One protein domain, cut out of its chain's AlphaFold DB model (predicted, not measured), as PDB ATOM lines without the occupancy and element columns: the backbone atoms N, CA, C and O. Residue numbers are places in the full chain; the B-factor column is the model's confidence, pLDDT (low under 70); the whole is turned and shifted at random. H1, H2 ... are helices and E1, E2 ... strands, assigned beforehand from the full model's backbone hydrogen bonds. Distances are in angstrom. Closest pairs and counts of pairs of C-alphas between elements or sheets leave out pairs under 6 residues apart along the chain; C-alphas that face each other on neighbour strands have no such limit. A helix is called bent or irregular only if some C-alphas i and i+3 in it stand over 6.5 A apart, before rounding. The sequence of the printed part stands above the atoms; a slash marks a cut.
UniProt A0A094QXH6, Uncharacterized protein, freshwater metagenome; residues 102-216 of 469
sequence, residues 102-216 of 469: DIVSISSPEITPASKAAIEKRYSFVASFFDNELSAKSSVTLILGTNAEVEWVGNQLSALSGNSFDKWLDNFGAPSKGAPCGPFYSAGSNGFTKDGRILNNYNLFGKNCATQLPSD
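AT A GLANCE: This is residues 102 to 216 of the 469 residues of an uncharacterized protein of freshwater metagenome (UniProt A0A094QXH6). A twisted four-stranded sheet forms the middle layer, with H1 slanting over one face and H2 covering the other; H3 folds back beside H2. These are three layers, helices on both faces of a sheet, and residues 128 to 135 stick out. The printed part has 115 residues with three named helices and four named strands, in the order E1 H1 E2 H2 H3 E3 E4. The mixed sheet runs E1 E2 E4 E3; the class is mixed, helices and strands. The whole is compact, with a radius of gyration of the C-alphas of 14.0 A and spans of 40 by 30 by 22 A.

IN THESE COORDINATES: E1 is residues 103 to 107, 12.1 A, from C-alpha 103 at (-33.526, -51.566, -31.265). E2 is 140 to 146, 19.4 A; E4 is 198 to 204, 19.6 A, ending at (-42.331, -36.934, -24.870); E3 is 186 to 192, 18.1 A. H1 is 113 to 129, 24.5 A; H2 is 147 to 161, 20.7 A; H3 is 166 to 178, 18.0 A.

HOW THE PARTS SIT: E1 and E2 are parallel, with N 104 and O 140 2.8 A apart. E2 and E4 are parallel, with N 141 and O 198 2.7 A apart. E3 and E4 form an antiparallel hairpin, with N 190 and O 199 2.8 A apart. E1, H1 and E2 make a strand-helix-strand unit, two parallel neighbour strands with a helix between, its crossover left-handed. H1 is on the sheet at a height of 8.3 A, over E2 and slantwise to the strands; the C-alphas of Lys 116 and Leu 144 are the closest of H1 and E2, 7.4 A. H2 is on the opposite face at 8.0 A, over E2 and E4 and along the strands; its closest C-alphas with E4 are those of Asn 147 and Asn 203, 5.1 A. H2 and H3 touch as a helical hairpin, opposite ways at a shallow tilt of 22 degrees, closest at the C-alphas of Ala 148 and Lys 177, 4.5 A. H2 and H3 are irregular: C-alphas 148 and 151 are 8.2 A apart, 171 and 174 7.5 A. In H1 every O i to N i+4 pair is within hydrogen-bond range; in H2 9 of 11, in H3 7 of 9.

THE WHOLE: The two farthest C-alphas, of Asn 132 and Gly 178, are 41.5 A apart. The printed part has no cut and no long link. Residues 205 to 216 hold no named element. Residues 135 to 138 are under pLDDT 70.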
ATOM      1  N   ASP A 102     -32.049 -55.754 -30.311       89.06
ATOM      2  CA  ASP A 102     -32.024 -55.086 -31.616       89.06
ATOM      3  C   ASP A 102     -33.094 -53.981 -31.649       89.06
ATOM      4  O   ASP A 102     -34.263 -54.229 -31.951       89.06
ATOM      5  N   ILE A 103     -32.684 -52.762 -31.292       91.50
ATOM      6  CA  ILE A 103     -33.526 -51.566 -31.265       91.50
ATOM      7  C   ILE A 103     -33.117 -50.634 -32.408       91.50
ATOM      8  O   ILE A 103     -31.982 -50.168 -32.480       91.50
ATOM      9  N   VAL A 104     -34.084 -50.293 -33.262       94.69
ATOM     10  CA  VAL A 104     -33.965 -49.249 -34.285       94.69
ATOM     11  C   VAL A 104     -34.830 -48.066 -33.868       94.69
ATOM     12  O   VAL A 104     -36.054 -48.107 -33.962       94.69
ATOM     13  N   SER A 105     -34.196 -46.994 -33.404       95.50
ATOM     14  CA  SER A 105     -34.899 -45.783 -32.971       95.50
ATOM     15  C   SER A 105     -34.914 -44.721 -34.068       95.50
ATOM     16  O   SER A 105     -33.862 -44.194 -34.439       95.50
ATOM     17  N   ILE A 106     -36.110 -44.348 -34.518       97.12
ATOM     18  CA  ILE A 106     -36.365 -43.202 -35.396       97.12
ATOM     19  C   ILE A 106     -36.831 -42.057 -34.500       97.12
ATOM     20  O   ILE A 106     -37.923 -42.088 -33.934       97.12
ATOM     21  N   SER A 107     -35.967 -41.062 -34.315       97.06
ATOM     22  CA  SER A 107     -36.198 -39.971 -33.368       97.06
ATOM     23  C   SER A 107     -36.349 -38.640 -34.089       97.06
ATOM     24  O   SER A 107     -35.578 -38.344 -35.002       97.06
ATOM     25  N   SER A 108     -37.309 -37.827 -33.649       95.81
ATOM     26  CA  SER A 108     -37.372 -36.420 -34.039       95.81
ATOM     27  C   SER A 108     -36.091 -35.681 -33.594       95.81
ATOM     28  O   SER A 108     -35.531 -36.016 -32.543       95.81
ATOM     29  N   PRO A 109     -35.651 -34.635 -34.326       93.62
ATOM     30  CA  PRO A 109     -34.616 -33.701 -33.871       93.62
ATOM     31  C   PRO A 109     -34.900 -33.024 -32.517       93.62
ATOM     32  O   PRO A 109     -33.978 -32.509 -31.883       93.62
ATOM     33  N   GLU A 110     -36.154 -33.005 -32.062       95.62
ATOM     34  CA  GLU A 110     -36.544 -32.465 -30.756       95.62
ATOM     35  C   GLU A 110     -36.278 -33.438 -29.596       95.62
ATOM     36  O   GLU A 110     -36.356 -33.046 -28.431       95.62
ATOM     37  N   ILE A 111     -35.922 -34.693 -29.875       97.31
ATOM     38  CA  ILE A 111     -35.547 -35.666 -28.847       97.31
ATOM     39  C   ILE A 111     -34.071 -35.525 -28.485       97.31
ATOM     40  O   ILE A 111     -33.173 -35.675 -29.312       97.31
ATOM     41  N   THR A 112     -33.805 -35.292 -27.201       96.25
ATOM     42  CA  THR A 112     -32.445 -35.236 -26.667       96.25
ATOM     43  C   THR A 112     -31.800 -36.627 -26.646       96.25
ATOM     44  O   THR A 112     -32.475 -37.622 -26.348       96.25
ATOM     45  N   PRO A 113     -30.470 -36.723 -26.854       96.00
ATOM     46  CA  PRO A 113     -29.749 -37.992 -26.745       96.00
ATOM     47  C   PRO A 113     -29.941 -38.689 -25.391       96.00
ATOM     48  O   PRO A 113     -30.066 -39.909 -25.338       96.00
ATOM     49  N   ALA A 114     -30.018 -37.917 -24.300       95.94
ATOM     50  CA  ALA A 114     -30.231 -38.450 -22.956       95.94
ATOM     51  C   ALA A 114     -31.605 -39.122 -22.804       95.94
ATOM     52  O   ALA A 114     -31.693 -40.222 -22.261       95.94
ATOM     53  N   SER A 115     -32.670 -38.498 -23.321       95.69
ATOM     54  CA  SER A 115     -34.022 -39.066 -23.253       95.69
ATOM     55  C   SER A 115     -34.154 -40.311 -24.124       95.69
ATOM     56  O   SER A 115     -34.714 -41.310 -23.677       95.69
ATOM     57  N   LYS A 116     -33.562 -40.296 -25.327       95.94
ATOM     58  CA  LYS A 116     -33.472 -41.478 -26.194       95.94
ATOM     59  C   LYS A 116     -32.787 -42.647 -25.478       95.94
ATOM     60  O   LYS A 116     -33.384 -43.712 -25.351       95.94
ATOM     61  N   ALA A 117     -31.587 -42.423 -24.941       95.50
ATOM     62  CA  ALA A 117     -30.826 -43.457 -24.244       95.50
ATOM     63  C   ALA A 117     -31.566 -44.005 -23.009       95.50
ATOM     64  O   ALA A 117     -31.495 -45.199 -22.718       95.50
ATOM     65  N   ALA A 118     -32.304 -43.155 -22.286       94.94
ATOM     66  CA  ALA A 118     -33.106 -43.580 -21.141       94.94
ATOM     67  C   ALA A 118     -34.243 -44.538 -21.540       94.94
ATOM     68  O   ALA A 118     -34.451 -45.548 -20.863       94.94
ATOM     69  N   ILE A 119     -34.947 -44.259 -22.645       94.81
ATOM     70  CA  ILE A 119     -35.990 -45.149 -23.176       94.81
ATOM     71  C   ILE A 119     -35.377 -46.458 -23.678       94.81
ATOM     72  O   ILE A 119     -35.822 -47.527 -23.268       94.81
ATOM     73  N   GLU A 120     -34.318 -46.398 -24.490       93.81
ATOM     74  CA  GLU A 120     -33.645 -47.589 -25.041       93.81
ATOM     75  C   GLU A 120     -33.114 -48.523 -23.943       93.81
ATOM     76  O   GLU A 120     -33.221 -49.750 -24.045       93.81
ATOM     77  N   LYS A 121     -32.602 -47.953 -22.842       93.31
ATOM     78  CA  LYS A 121     -32.166 -48.718 -21.669       93.31
ATOM     79  C   LYS A 121     -33.327 -49.456 -21.000       93.31
ATOM     80  O   LYS A 121     -33.177 -50.630 -20.662       93.31
ATOM     81  N   ARG A 122     -34.473 -48.791 -20.803       93.62
ATOM     82  CA  ARG A 122     -35.680 -49.419 -20.230       93.62
ATOM     83  C   ARG A 122     -36.220 -50.518 -21.143       93.62
ATOM     84  O   ARG A 122     -36.544 -51.591 -20.650       93.62
ATOM     85  N   TYR A 123     -36.206 -50.291 -22.458       92.00
ATOM     86  CA  TYR A 123     -36.559 -51.296 -23.464       92.00
ATOM     87  C   TYR A 123     -35.682 -52.540 -23.381       92.00
ATOM     88  O   TYR A 123     -36.199 -53.645 -23.276       92.00
ATOM     89  N   SER A 124     -34.359 -52.359 -23.368       91.81
ATOM     90  CA  SER A 124     -33.419 -53.483 -23.279       91.81
ATOM     91  C   SER A 124     -33.636 -54.301 -22.005       91.81
ATOM     92  O   SER A 124     -33.582 -55.529 -22.026       91.81
ATOM     93  N   PHE A 125     -33.921 -53.626 -20.889       94.44
ATOM     94  CA  PHE A 125     -34.241 -54.282 -19.627       94.44
ATOM     95  C   PHE A 125     -35.537 -55.105 -19.705       94.44
ATOM     96  O   PHE A 125     -35.510 -56.299 -19.411       94.44
ATOM     97  N   VAL A 126     -36.656 -54.503 -20.122       93.62
ATOM     98  CA  VAL A 126     -37.951 -55.203 -20.140       93.62
ATOM     99  C   VAL A 126     -37.999 -56.304 -21.205       93.62
ATOM    100  O   VAL A 126     -38.588 -57.358 -20.970       93.62
ATOM    101  N   ALA A 127     -37.303 -56.125 -22.330       91.62
ATOM    102  CA  ALA A 127     -37.098 -57.179 -23.316       91.62
ATOM    103  C   ALA A 127     -36.361 -58.376 -22.706       91.62
ATOM    104  O   ALA A 127     -36.797 -59.511 -22.867       91.62
ATOM    105  N   SER A 128     -35.304 -58.116 -21.930       92.12
ATOM    106  CA  SER A 128     -34.529 -59.164 -21.257       92.12
ATOM    107  C   SER A 128     -35.338 -59.916 -20.199       92.12
ATOM    108  O   SER A 128     -35.144 -61.115 -20.028       92.12
ATOM    109  N   PHE A 129     -36.257 -59.234 -19.505       94.94
ATOM    110  CA  PHE A 129     -37.143 -59.866 -18.521       94.94
ATOM    111  C   PHE A 129     -38.046 -60.929 -19.166       94.94
ATOM    112  O   PHE A 129     -38.250 -61.996 -18.597       94.94
ATOM    113  N   PHE A 130     -38.547 -60.663 -20.377       92.75
ATOM    114  CA  PHE A 130     -39.427 -61.565 -21.129       92.75
ATOM    115  C   PHE A 130     -38.700 -62.391 -22.204       92.75
ATOM    116  O   PHE A 130     -39.349 -62.966 -23.075       92.75
ATOM    117  N   ASP A 131     -37.370 -62.478 -22.170       87.50
ATOM    118  CA  ASP A 131     -36.577 -63.090 -23.249       87.50
ATOM    119  C   ASP A 131     -36.902 -64.577 -23.479       87.50
ATOM    120  O   ASP A 131     -36.850 -65.059 -24.603       87.50
ATOM    121  N   ASN A 132     -37.322 -65.302 -22.437       85.94
ATOM    122  CA  ASN A 132     -37.754 -66.702 -22.569       85.94
ATOM    123  C   ASN A 132     -39.109 -66.860 -23.279       85.94
ATOM    124  O   ASN A 132     -39.451 -67.956 -23.722       85.94
ATOM    125  N   GLU A 133     -39.893 -65.785 -23.351       84.50
ATOM    126  CA  GLU A 133     -41.244 -65.780 -23.912       84.50
ATOM    127  C   GLU A 133     -41.272 -65.264 -25.349       84.50
ATOM    128  O   GLU A 133     -42.184 -65.561 -26.119       84.50
ATOM    129  N   LEU A 134     -40.255 -64.497 -25.718       77.50
ATOM    130  CA  LEU A 134     -40.132 -63.862 -27.013       77.50
ATOM    131  C   LEU A 134     -39.192 -64.673 -27.912       77.50
ATOM    132  O   LEU A 134     -38.172 -65.201 -27.482       77.50
ATOM    133  N   SER A 135     -39.520 -64.783 -29.201       65.44
ATOM    134  CA  SER A 135     -38.596 -65.412 -30.152       65.44
ATOM    135  C   SER A 135     -37.371 -64.517 -30.385       65.44
ATOM    136  O   SER A 135     -37.469 -63.291 -30.295       65.44
ATOM    137  N   ALA A 136     -36.244 -65.104 -30.810       53.19
ATOM    138  CA  ALA A 136     -35.014 -64.382 -31.170       53.19
ATOM    139  C   ALA A 136     -35.187 -63.326 -32.294       53.19
ATOM    140  O   ALA A 136     -34.249 -62.599 -32.602       53.19
ATOM    141  N   LYS A 137     -36.375 -63.238 -32.914       52.16
ATOM    142  CA  LYS A 137     -36.754 -62.244 -33.931       52.16
ATOM    143  C   LYS A 137     -37.471 -61.009 -33.368       52.16
ATOM    144  O   LYS A 137     -37.986 -60.215 -34.147       52.16
ATOM    145  N   SER A 138     -37.532 -60.833 -32.049       66.06
ATOM    146  CA  SER A 138     -38.261 -59.727 -31.396       66.06
ATOM    147  C   SER A 138     -37.518 -58.387 -31.466       66.06
ATOM    148  O   SER A 138     -37.374 -57.676 -30.472       66.06
ATOM    149  N   SER A 139     -37.022 -58.053 -32.654       85.81
ATOM    150  CA  SER A 139     -36.422 -56.767 -32.961       85.81
ATOM    151  C   SER A 139     -37.470 -55.657 -32.903       85.81
ATOM    152  O   SER A 139     -38.628 -55.849 -33.279       85.81
ATOM    153  N   VAL A 140     -37.056 -54.476 -32.454       90.12
ATOM    154  CA  VAL A 140     -37.956 -53.365 -32.134       90.12
ATOM    155  C   VAL A 140     -37.626 -52.163 -33.002       90.12
ATOM    156  O   VAL A 140     -36.457 -51.844 -33.232       90.12
ATOM    157  N   THR A 141     -38.661 -51.472 -33.454       94.94
ATOM    158  CA  THR A 141     -38.596 -50.139 -34.038       94.94
ATOM    159  C   THR A 141     -39.310 -49.164 -33.105       94.94
ATOM    160  O   THR A 141     -40.497 -49.327 -32.812       94.94
ATOM    161  N   LEU A 142     -38.584 -48.151 -32.626       96.19
ATOM    162  CA  LEU A 142     -39.093 -47.125 -31.716       96.19
ATOM    163  C   LEU A 142     -39.230 -45.790 -32.431       96.19
ATOM    164  O   LEU A 142     -38.240 -45.239 -32.911       96.19
ATOM    165  N   ILE A 143     -40.441 -45.238 -32.440       97.81
ATOM    166  CA  ILE A 143     -40.675 -43.857 -32.861       97.81
ATOM    167  C   ILE A 143     -40.654 -42.957 -31.632       97.81
ATOM    168  O   ILE A 143     -41.522 -43.055 -30.765       97.81
ATOM    169  N   LEU A 144     -39.660 -42.076 -31.552       97.69
ATOM    170  CA  LEU A 144     -39.531 -41.110 -30.462       97.69
ATOM    171  C   LEU A 144     -39.792 -39.710 -31.011       97.69
ATOM    172  O   LEU A 144     -39.009 -39.196 -31.809       97.69
ATOM    173  N   GLY A 145     -40.885 -39.092 -30.584       96.69
ATOM    174  CA  GLY A 145     -41.242 -37.724 -30.948       96.69
ATOM    175  C   GLY A 145     -41.658 -36.922 -29.728       96.69
ATOM    176  O   GLY A 145     -41.670 -37.430 -28.606       96.69
ATOM    177  N   THR A 146     -42.003 -35.659 -29.931       95.56
ATOM    178  CA  THR A 146     -42.592 -34.838 -28.872       95.56
ATOM    179  C   THR A 146     -44.102 -34.712 -29.039       95.56
ATOM    180  O   THR A 146     -44.654 -34.950 -30.112       95.56
ATOM    181  N   ASN A 147     -44.790 -34.287 -27.985       93.06
ATOM    182  CA  ASN A 147     -46.213 -33.951 -28.020       93.06
ATOM    183  C   ASN A 147     -46.581 -32.950 -29.127       93.06
ATOM    184  O   ASN A 147     -47.635 -33.070 -29.750       93.06
ATOM    185  N   ALA A 148     -45.703 -31.980 -29.399       93.00
ATOM    186  CA  ALA A 148     -45.905 -31.004 -30.466       93.00
ATOM    187  C   ALA A 148     -45.851 -31.639 -31.872       93.00
ATOM    188  O   ALA A 148     -46.355 -31.063 -32.833       93.00
ATOM    189  N   GLU A 149     -45.275 -32.838 -31.989       94.44
ATOM    190  CA  GLU A 149     -44.977 -33.535 -33.243       94.44
ATOM    191  C   GLU A 149     -45.823 -34.800 -33.434       94.44
ATOM    192  O   GLU A 149     -45.477 -35.679 -34.220       94.44
ATOM    193  N   VAL A 150     -46.955 -34.901 -32.734       92.75
ATOM    194  CA  VAL A 150     -47.851 -36.069 -32.770       92.75
ATOM    195  C   VAL A 150     -48.261 -36.487 -34.195       92.75
ATOM    196  O   VAL A 150     -48.312 -37.677 -34.493       92.75
ATOM    197  N   GLU A 151     -48.457 -35.536 -35.115       93.75
ATOM    198  CA  GLU A 151     -48.726 -35.823 -36.536       93.75
ATOM    199  C   GLU A 151     -47.521 -36.431 -37.258       93.75
ATOM    200  O   GLU A 151     -47.675 -37.376 -38.029       93.75
ATOM    201  N   TRP A 152     -46.311 -35.927 -36.995       95.88
ATOM    202  CA  TRP A 152     -45.093 -36.518 -37.549       95.88
ATOM    203  C   TRP A 152     -44.939 -37.964 -37.069       95.88
ATOM    204  O   TRP A 152     -44.665 -38.845 -37.883       95.88
ATOM    205  N   VAL A 153     -45.204 -38.229 -35.786       96.69
ATOM    206  CA  VAL A 153     -45.189 -39.588 -35.226       96.69
ATOM    207  C   VAL A 153     -46.230 -40.480 -35.904       96.69
ATOM    208  O   VAL A 153     -45.881 -41.571 -36.357       96.69
ATOM    209  N   GLY A 154     -47.476 -40.017 -36.040       95.25
ATOM    210  CA  GLY A 154     -48.538 -40.759 -36.732       95.25
ATOM    211  C   GLY A 154     -48.182 -41.097 -38.185       95.25
ATOM    212  O   GLY A 154     -48.426 -42.215 -38.646       95.25
ATOM    213  N   ASN A 155     -47.514 -40.179 -38.888       96.06
ATOM    214  CA  ASN A 155     -47.028 -40.410 -40.249       96.06
ATOM    215  C   ASN A 155     -45.919 -41.476 -40.302       96.06
ATOM    216  O   ASN A 155     -45.950 -42.333 -41.186       96.06
ATOM    217  N   GLN A 156     -44.970 -41.471 -39.356       97.38
ATOM    218  CA  GLN A 156     -43.946 -42.525 -39.262       97.38
ATOM    219  C   GLN A 156     -44.577 -43.896 -38.989       97.38
ATOM    220  O   GLN A 156     -44.258 -44.875 -39.667       97.38
ATOM    221  N   LEU A 157     -45.512 -43.959 -38.036       96.00
ATOM    222  CA  LEU A 157     -46.242 -45.180 -37.699       96.00
ATOM    223  C   LEU A 157     -46.992 -45.746 -38.911       96.00
ATOM    224  O   LEU A 157     -46.876 -46.939 -39.214       96.00
ATOM    225  N   SER A 158     -47.698 -44.885 -39.646       95.62
ATOM    226  CA  SER A 158     -48.435 -45.264 -40.856       95.62
ATOM    227  C   SER A 158     -47.500 -45.768 -41.957       95.62
ATOM    228  O   SER A 158     -47.745 -46.810 -42.568       95.62
ATOM    229  N   ALA A 159     -46.381 -45.074 -42.189       96.44
ATOM    230  CA  ALA A 159     -45.415 -45.448 -43.218       96.44
ATOM    231  C   ALA A 159     -44.801 -46.838 -42.966       96.44
ATOM    232  O   ALA A 159     -44.707 -47.656 -43.892       96.44
ATOM    233  N   LEU A 160     -44.426 -47.111 -41.713       95.19
ATOM    234  CA  LEU A 160     -43.723 -48.331 -41.316       95.19
ATOM    235  C   LEU A 160     -44.638 -49.547 -41.186       95.19
ATOM    236  O   LEU A 160     -44.226 -50.637 -41.572       95.19
ATOM    237  N   SER A 161     -45.855 -49.381 -40.667       93.12
ATOM    238  CA  SER A 161     -46.809 -50.491 -40.496       93.12
ATOM    239  C   SER A 161     -47.698 -50.717 -41.720       93.12
ATOM    240  O   SER A 161     -48.085 -51.845 -42.005       93.12
ATOM    241  N   GLY A 162     -48.011 -49.660 -42.478       91.88
ATOM    242  CA  GLY A 162     -49.052 -49.682 -43.507       91.88
ATOM    243  C   GLY A 162     -50.482 -49.528 -42.972       91.88
ATOM    244  O   GLY A 162     -51.412 -49.566 -43.772       91.88
ATOM    245  N   ASN A 163     -50.665 -49.339 -41.661       89.62
ATOM    246  CA  ASN A 163     -51.970 -49.094 -41.040       89.62
ATOM    247  C   ASN A 163     -52.307 -47.593 -41.024       89.62
ATOM    248  O   ASN A 163     -51.403 -46.760 -40.988       89.62
ATOM    249  N   SER A 164     -53.600 -47.242 -41.006       90.44
ATOM    250  CA  SER A 164     -54.035 -45.863 -40.726       90.44
ATOM    251  C   SER A 164     -54.003 -45.585 -39.220       90.44
ATOM    252  O   SER A 164     -54.409 -46.424 -38.414       90.44
ATOM    253  N   PHE A 165     -53.554 -44.380 -38.862       90.69
ATOM    254  CA  PHE A 165     -53.540 -43.854 -37.496       90.69
ATOM    255  C   PHE A 165     -54.483 -42.657 -37.316       90.69
ATOM    256  O   PHE A 165     -54.372 -41.945 -36.322       90.69
ATOM    257  N   ASP A 166     -55.441 -42.448 -38.223       90.69
ATOM    258  CA  ASP A 166     -56.329 -41.274 -38.200       90.69
ATOM    259  C   ASP A 166     -57.140 -41.204 -36.899       90.69
ATOM    260  O   ASP A 166     -57.099 -40.203 -36.194       90.69
ATOM    261  N   LYS A 167     -57.754 -42.322 -36.480       87.44
ATOM    262  CA  LYS A 167     -58.483 -42.395 -35.199       87.44
ATOM    263  C   LYS A 167     -57.580 -42.098 -33.997       87.44
ATOM    264  O   LYS A 167     -58.035 -41.547 -32.997       87.44
ATOM    265  N   TRP A 168     -56.310 -42.497 -34.047       89.19
ATOM    266  CA  TRP A 168     -55.360 -42.179 -32.981       89.19
ATOM    267  C   TRP A 168     -55.022 -40.681 -32.992       89.19
ATOM    268  O   TRP A 168     -55.082 -40.034 -31.948       89.19
ATOM    269  N   LEU A 169     -54.774 -40.099 -34.167       91.62
ATOM    270  CA  LEU A 169     -54.547 -38.663 -34.328       91.62
ATOM    271  C   LEU A 169     -55.758 -37.824 -33.899       91.62
ATOM    272  O   LEU A 169     -55.564 -36.797 -33.255       91.62
ATOM    273  N   ASP A 170     -56.985 -38.270 -34.152       90.75
ATOM    274  CA  ASP A 170     -58.195 -37.581 -33.690       90.75
ATOM    275  C   ASP A 170     -58.271 -37.524 -32.156       90.75
ATOM    276  O   ASP A 170     -58.643 -36.501 -31.578       90.75
ATOM    277  N   ASN A 171     -57.874 -38.607 -31.479       86.38
ATOM    278  CA  ASN A 171     -57.927 -38.703 -30.019       86.38
ATOM    279  C   ASN A 171     -56.766 -37.981 -29.318       86.38
ATOM    280  O   ASN A 171     -56.952 -37.420 -28.239       86.38
ATOM    281  N   PHE A 172     -55.565 -37.998 -29.906       86.94
ATOM    282  CA  PHE A 172     -54.345 -37.510 -29.248       86.94
ATOM    283  C   PHE A 172     -53.763 -36.238 -29.872       86.94
ATOM    284  O   PHE A 172     -52.984 -35.542 -29.223       86.94
ATOM    285  N   GLY A 173     -54.167 -35.882 -31.090       88.75
ATOM    286  CA  GLY A 173     -53.607 -34.779 -31.866       88.75
ATOM    287  C   GLY A 173     -53.744 -33.425 -31.175       88.75
ATOM    288  O   GLY A 173     -52.745 -32.792 -30.824       88.75
ATOM    289  N   ALA A 174     -54.985 -32.981 -30.958       88.12
ATOM    290  CA  ALA A 174     -55.254 -31.686 -30.333       88.12
ATOM    291  C   ALA A 174     -54.762 -31.604 -28.870       88.12
ATOM    292  O   ALA A 174     -54.086 -30.621 -28.549       88.12
ATOM    293  N   PRO A 175     -55.001 -32.607 -27.994       87.12
ATOM    294  CA  PRO A 175     -54.485 -32.581 -26.627       87.12
ATOM    295  C   PRO A 175     -52.958 -32.501 -26.557       87.12
ATOM    296  O   PRO A 175     -52.438 -31.655 -25.832       87.12
ATOM    297  N   SER A 176     -52.227 -33.318 -27.326       88.12
ATOM    298  CA  SER A 176     -50.758 -33.304 -27.309       88.12
ATOM    299  C   SER A 176     -50.198 -31.989 -27.855       88.12
ATOM    300  O   SER A 176     -49.343 -31.379 -27.212       88.12
ATOM    301  N   LYS A 177     -50.722 -31.479 -28.977       86.94
ATOM    302  CA  LYS A 177     -50.276 -30.192 -29.538       86.94
ATOM    303  C   LYS A 177     -50.535 -29.010 -28.602       86.94
ATOM    304  O   LYS A 177     -49.696 -28.118 -28.506       86.94
ATOM    305  N   GLY A 178     -51.676 -29.001 -27.912       89.25
ATOM    306  CA  GLY A 178     -52.029 -27.950 -26.952       89.25
ATOM    307  C   GLY A 178     -51.213 -27.984 -25.654       89.25
ATOM    308  O   GLY A 178     -51.169 -26.986 -24.937       89.25
ATOM    309  N   ALA A 179     -50.551 -29.106 -25.361       91.00
ATOM    310  CA  ALA A 179     -49.838 -29.374 -24.113       91.00
ATOM    311  C   ALA A 179     -48.399 -29.892 -24.365       91.00
ATOM    312  O   ALA A 179     -48.053 -31.017 -23.977       91.00
ATOM    313  N   PRO A 180     -47.509 -29.089 -24.984       90.50
ATOM    314  CA  PRO A 180     -46.171 -29.542 -25.391       90.50
ATOM    315  C   PRO A 180     -45.250 -29.918 -24.217       90.50
ATOM    316  O   PRO A 180     -44.301 -30.677 -24.409       90.50
ATOM    317  N   CYS A 181     -45.538 -29.418 -23.010       92.06
ATOM    318  CA  CYS A 181     -44.836 -29.745 -21.762       92.06
ATOM    319  C   CYS A 181     -45.721 -30.505 -20.759       92.06
ATOM    320  O   CYS A 181     -45.474 -30.453 -19.556       92.06
ATOM    321  N   GLY A 182     -46.776 -31.164 -21.243       87.62
ATOM    322  CA  GLY A 182     -47.750 -31.855 -20.406       87.62
ATOM    323  C   GLY A 182     -48.983 -31.004 -20.070       87.62
ATOM    324  O   GLY A 182     -49.089 -29.856 -20.506       87.62
ATOM    325  N   PRO A 183     -49.952 -31.575 -19.332       81.88
ATOM    326  CA  PRO A 183     -49.769 -32.710 -18.420       81.88
ATOM    327  C   PRO A 183     -49.898 -34.100 -19.064       81.88
ATOM    328  O   PRO A 183     -49.732 -35.099 -18.376       81.88
ATOM    329  N   PHE A 184     -50.202 -34.185 -20.359       78.81
ATOM    330  CA  PHE A 184     -50.406 -35.455 -21.059       78.81
ATOM    331  C   PHE A 184     -49.191 -35.827 -21.902       78.81
ATOM    332  O   PHE A 184     -48.536 -34.946 -22.442       78.81
ATOM    333  N   TYR A 185     -48.923 -37.115 -22.057       87.88
ATOM    334  CA  TYR A 185     -48.008 -37.700 -23.039       87.88
ATOM    335  C   TYR A 185     -48.709 -38.914 -23.647       87.88
ATOM    336  O   TYR A 185     -49.699 -39.400 -23.095       87.88
ATOM    337  N   SER A 186     -48.226 -39.405 -24.785       87.25
ATOM    338  CA  SER A 186     -48.769 -40.622 -25.396       87.25
ATOM    339  C   SER A 186     -47.672 -41.632 -25.685       87.25
ATOM    340  O   SER A 186     -46.553 -41.282 -26.052       87.25
ATOM    341  N   ALA A 187     -48.010 -42.897 -25.501       91.44
ATOM    342  CA  ALA A 187     -47.197 -44.040 -25.863       91.44
ATOM    343  C   ALA A 187     -48.117 -45.113 -26.452       91.44
ATOM    344  O   ALA A 187     -49.339 -45.002 -26.330       91.44
ATOM    345  N   GLY A 188     -47.543 -46.102 -27.128       90.19
ATOM    346  CA  GLY A 188     -48.347 -47.182 -27.685       90.19
ATOM    347  C   GLY A 188     -47.539 -48.348 -28.236       90.19
ATOM    348  O   GLY A 188     -46.489 -48.156 -28.858       90.19
ATOM    349  N   SER A 189     -48.081 -49.554 -28.054       90.31
ATOM    350  CA  SER A 189     -47.771 -50.758 -28.831       90.31
ATOM    351  C   SER A 189     -48.605 -50.811 -30.115       90.31
ATOM    352  O   SER A 189     -49.788 -51.170 -30.113       90.31
ATOM    353  N   ASN A 190     -47.972 -50.525 -31.250       89.31
ATOM    354  CA  ASN A 190     -48.640 -50.303 -32.539       89.31
ATOM    355  C   ASN A 190     -48.595 -51.520 -33.479       89.31
ATOM    356  O   ASN A 190     -48.872 -51.402 -34.673       89.31
ATOM    357  N   GLY A 191     -48.270 -52.702 -32.946       86.00
ATOM    358  CA  GLY A 191     -48.187 -53.936 -33.725       86.00
ATOM    359  C   GLY A 191     -46.811 -54.099 -34.360       86.00
ATOM    360  O   GLY A 191     -45.809 -54.025 -33.652       86.00
ATOM    361  N   PHE A 192     -46.770 -54.339 -35.670       88.00
ATOM    362  CA  PHE A 192     -45.535 -54.648 -36.386       88.00
ATOM    363  C   PHE A 192     -45.312 -53.717 -37.580       88.00
ATOM    364  O   PHE A 192     -46.258 -53.238 -38.211       88.00
ATOM    365  N   THR A 193     -44.048 -53.473 -37.902       90.56
ATOM    366  CA  THR A 193     -43.630 -52.892 -39.177       90.56
ATOM    367  C   THR A 193     -43.807 -53.905 -40.316       90.56
ATOM    368  O   THR A 193     -43.925 -55.110 -40.090       90.56
ATOM    369  N   LYS A 194     -43.785 -53.435 -41.569       89.44
ATOM    370  CA  LYS A 194     -43.886 -54.282 -42.775       89.44
ATOM    371  C   LYS A 194     -42.792 -55.353 -42.868       89.44
ATOM    372  O   LYS A 194     -43.023 -56.399 -43.462       89.44
ATOM    373  N   ASP A 195     -41.615 -55.096 -42.298       87.94
ATOM    374  CA  ASP A 195     -40.494 -56.039 -42.199       87.94
ATOM    375  C   ASP A 195     -40.556 -56.938 -40.948       87.94
ATOM    376  O   ASP A 195     -39.650 -57.734 -40.715       87.94
ATOM    377  N   GLY A 196     -41.636 -56.857 -40.162       85.94
ATOM    378  CA  GLY A 196     -41.922 -57.770 -39.055       85.94
ATOM    379  C   GLY A 196     -41.298 -57.389 -37.711       85.94
ATOM    380  O   GLY A 196     -41.275 -58.220 -36.807       85.94
ATOM    381  N   ARG A 197     -40.803 -56.155 -37.547       89.12
ATOM    382  CA  ARG A 197     -40.288 -55.646 -36.263       89.12
ATOM    383  C   ARG A 197     -41.442 -55.158 -35.398       89.12
ATOM    384  O   ARG A 197     -42.406 -54.599 -35.914       89.12
ATOM    385  N   ILE A 198     -41.338 -55.309 -34.082       89.56
ATOM    386  CA  ILE A 198     -42.276 -54.697 -33.130       89.56
ATOM    387  C   ILE A 198     -42.239 -53.175 -33.316       89.56
ATOM    388  O   ILE A 198     -41.156 -52.601 -33.378       89.56
ATOM    389  N   LEU A 199     -43.393 -52.514 -33.389       92.19
ATOM    390  CA  LEU A 199     -43.490 -51.070 -33.609       92.19
ATOM    391  C   LEU A 199     -44.131 -50.372 -32.412       92.19
ATOM    392  O   LEU A 199     -45.333 -50.505 -32.189       92.19
ATOM    393  N   ASN A 200     -43.359 -49.548 -31.704       94.81
ATOM    394  CA  ASN A 200     -43.849 -48.760 -30.570       94.81
ATOM    395  C   ASN A 200     -43.545 -47.265 -30.756       94.81
ATOM    396  O   ASN A 200     -42.613 -46.897 -31.475       94.81
ATOM    397  N   ASN A 201     -44.313 -46.393 -30.094       95.81
ATOM    398  CA  ASN A 201     -44.045 -44.950 -30.073       95.81
ATOM    399  C   ASN A 201     -44.059 -44.349 -28.665       95.81
ATOM    400  O   ASN A 201     -44.740 -44.861 -27.778       95.81
ATOM    401  N   TYR A 202     -43.351 -43.228 -28.507       95.00
ATOM    402  CA  TYR A 202     -43.393 -42.361 -27.326       95.00
ATOM    403  C   TYR A 202     -43.348 -40.895 -27.740       95.00
ATOM    404  O   TYR A 202     -42.405 -40.455 -28.402       95.00
ATOM    405  N   ASN A 203     -44.346 -40.147 -27.285       94.19
ATOM    406  CA  ASN A 203     -44.487 -38.715 -27.478       94.19
ATOM    407  C   ASN A 203     -44.145 -38.029 -26.157       94.19
ATOM    408  O   ASN A 203     -44.949 -38.002 -25.227       94.19
ATOM    409  N   LEU A 204     -42.908 -37.550 -26.062       94.62
ATOM    410  CA  LEU A 204     -42.331 -36.934 -24.870       94.62
ATOM    411  C   LEU A 204     -42.631 -35.429 -24.814       94.62
ATOM    412  O   LEU A 204     -43.205 -34.849 -25.738       94.62
ATOM    413  N   PHE A 205     -42.207 -34.761 -23.745       95.31
ATOM    414  CA  PHE A 205     -42.260 -33.302 -23.700       95.31
ATOM    415  C   PHE A 205     -41.198 -32.681 -24.620       95.31
ATOM    416  O   PHE A 205     -40.180 -33.296 -24.956       95.31
ATOM    417  N   GLY A 206     -41.435 -31.447 -25.064       93.31
ATOM    418  CA  GLY A 206     -40.463 -30.706 -25.872       93.31
ATOM    419  C   GLY A 206     -39.114 -30.536 -25.157       93.31
ATOM    420  O   GLY A 206     -39.064 -30.431 -23.932       93.31
ATOM    421  N   LYS A 207     -38.002 -30.445 -25.902       92.81
ATOM    422  CA  LYS A 207     -36.652 -30.271 -25.312       92.81
ATOM    423  C   LYS A 207     -36.487 -29.001 -24.469       92.81
ATOM    424  O   LYS A 207     -35.588 -28.931 -23.641       92.81
ATOM    425  N   ASN A 208     -37.345 -28.008 -24.700       91.12
ATOM    426  CA  ASN A 208     -37.356 -26.732 -23.982       91.12
ATOM    427  C   ASN A 208     -38.224 -26.767 -22.711       91.12
ATOM    428  O   ASN A 208     -38.313 -25.763 -22.007       91.12
ATOM    429  N   CYS A 209     -38.899 -27.882 -22.428       93.31
ATOM    430  CA  CYS A 209     -39.647 -28.068 -21.190       93.31
ATOM    431  C   CYS A 209     -38.690 -28.301 -20.010       93.31
ATOM    432  O   CYS A 209     -37.545 -28.708 -20.202       93.31
ATOM    433  N   ALA A 210     -39.167 -28.076 -18.780       91.62
ATOM    434  CA  ALA A 210     -38.356 -28.253 -17.568       91.62
ATOM    435  C   ALA A 210     -37.735 -29.660 -17.472       91.62
ATOM    436  O   ALA A 210     -36.588 -29.811 -17.055       91.62
ATOM    437  N   THR A 211     -38.479 -30.676 -17.912       92.12
ATOM    438  CA  THR A 211     -37.975 -32.018 -18.202       92.12
ATOM    439  C   THR A 211     -38.547 -32.487 -19.538       92.12
ATOM    440  O   THR A 211     -39.684 -32.160 -19.878       92.12
ATOM    441  N   GLN A 212     -37.770 -33.255 -20.309       93.12
ATOM    442  CA  GLN A 212     -38.270 -33.896 -21.534       93.12
ATOM    443  C   GLN A 212     -38.981 -35.222 -21.231       93.12
ATOM    444  O   GLN A 212     -40.006 -35.535 -21.833       93.12
ATOM    445  N   LEU A 213     -38.451 -35.994 -20.281       92.56
ATOM    446  CA  LEU A 213     -39.151 -37.150 -19.735       92.56
ATOM    447  C   LEU A 213     -40.165 -36.657 -18.690       92.56
ATOM    448  O   LEU A 213     -39.763 -35.919 -17.779       92.56
ATOM    449  N   PRO A 214     -41.450 -37.034 -18.798       87.75
ATOM    450  CA  PRO A 214     -42.419 -36.777 -17.745       87.75
ATOM    451  C   PRO A 214     -41.944 -37.376 -16.416       87.75
ATOM    452  O   PRO A 214     -41.377 -38.468 -16.376       87.75
ATOM    453  N   SER A 215     -42.119 -36.629 -15.329       81.81
ATOM    454  CA  SER A 215     -41.631 -37.009 -13.998       81.81
ATOM    455  C   SER A 215     -42.734 -37.523 -13.068       81.81
ATOM    456  O   SER A 215     -42.478 -37.719 -11.881       81.81
ATOM    457  N   ASP A 216     -43.964 -37.671 -13.564       83.69
ATOM    458  CA  ASP A 216     -45.082 -38.221 -12.797       83.69
ATOM    459  C   ASP A 216     -44.922 -39.724 -12.549       83.69
ATOM    460  O   ASP A 216     -44.194 -40.433 -13.250       83.69
TER     461      ASP A 216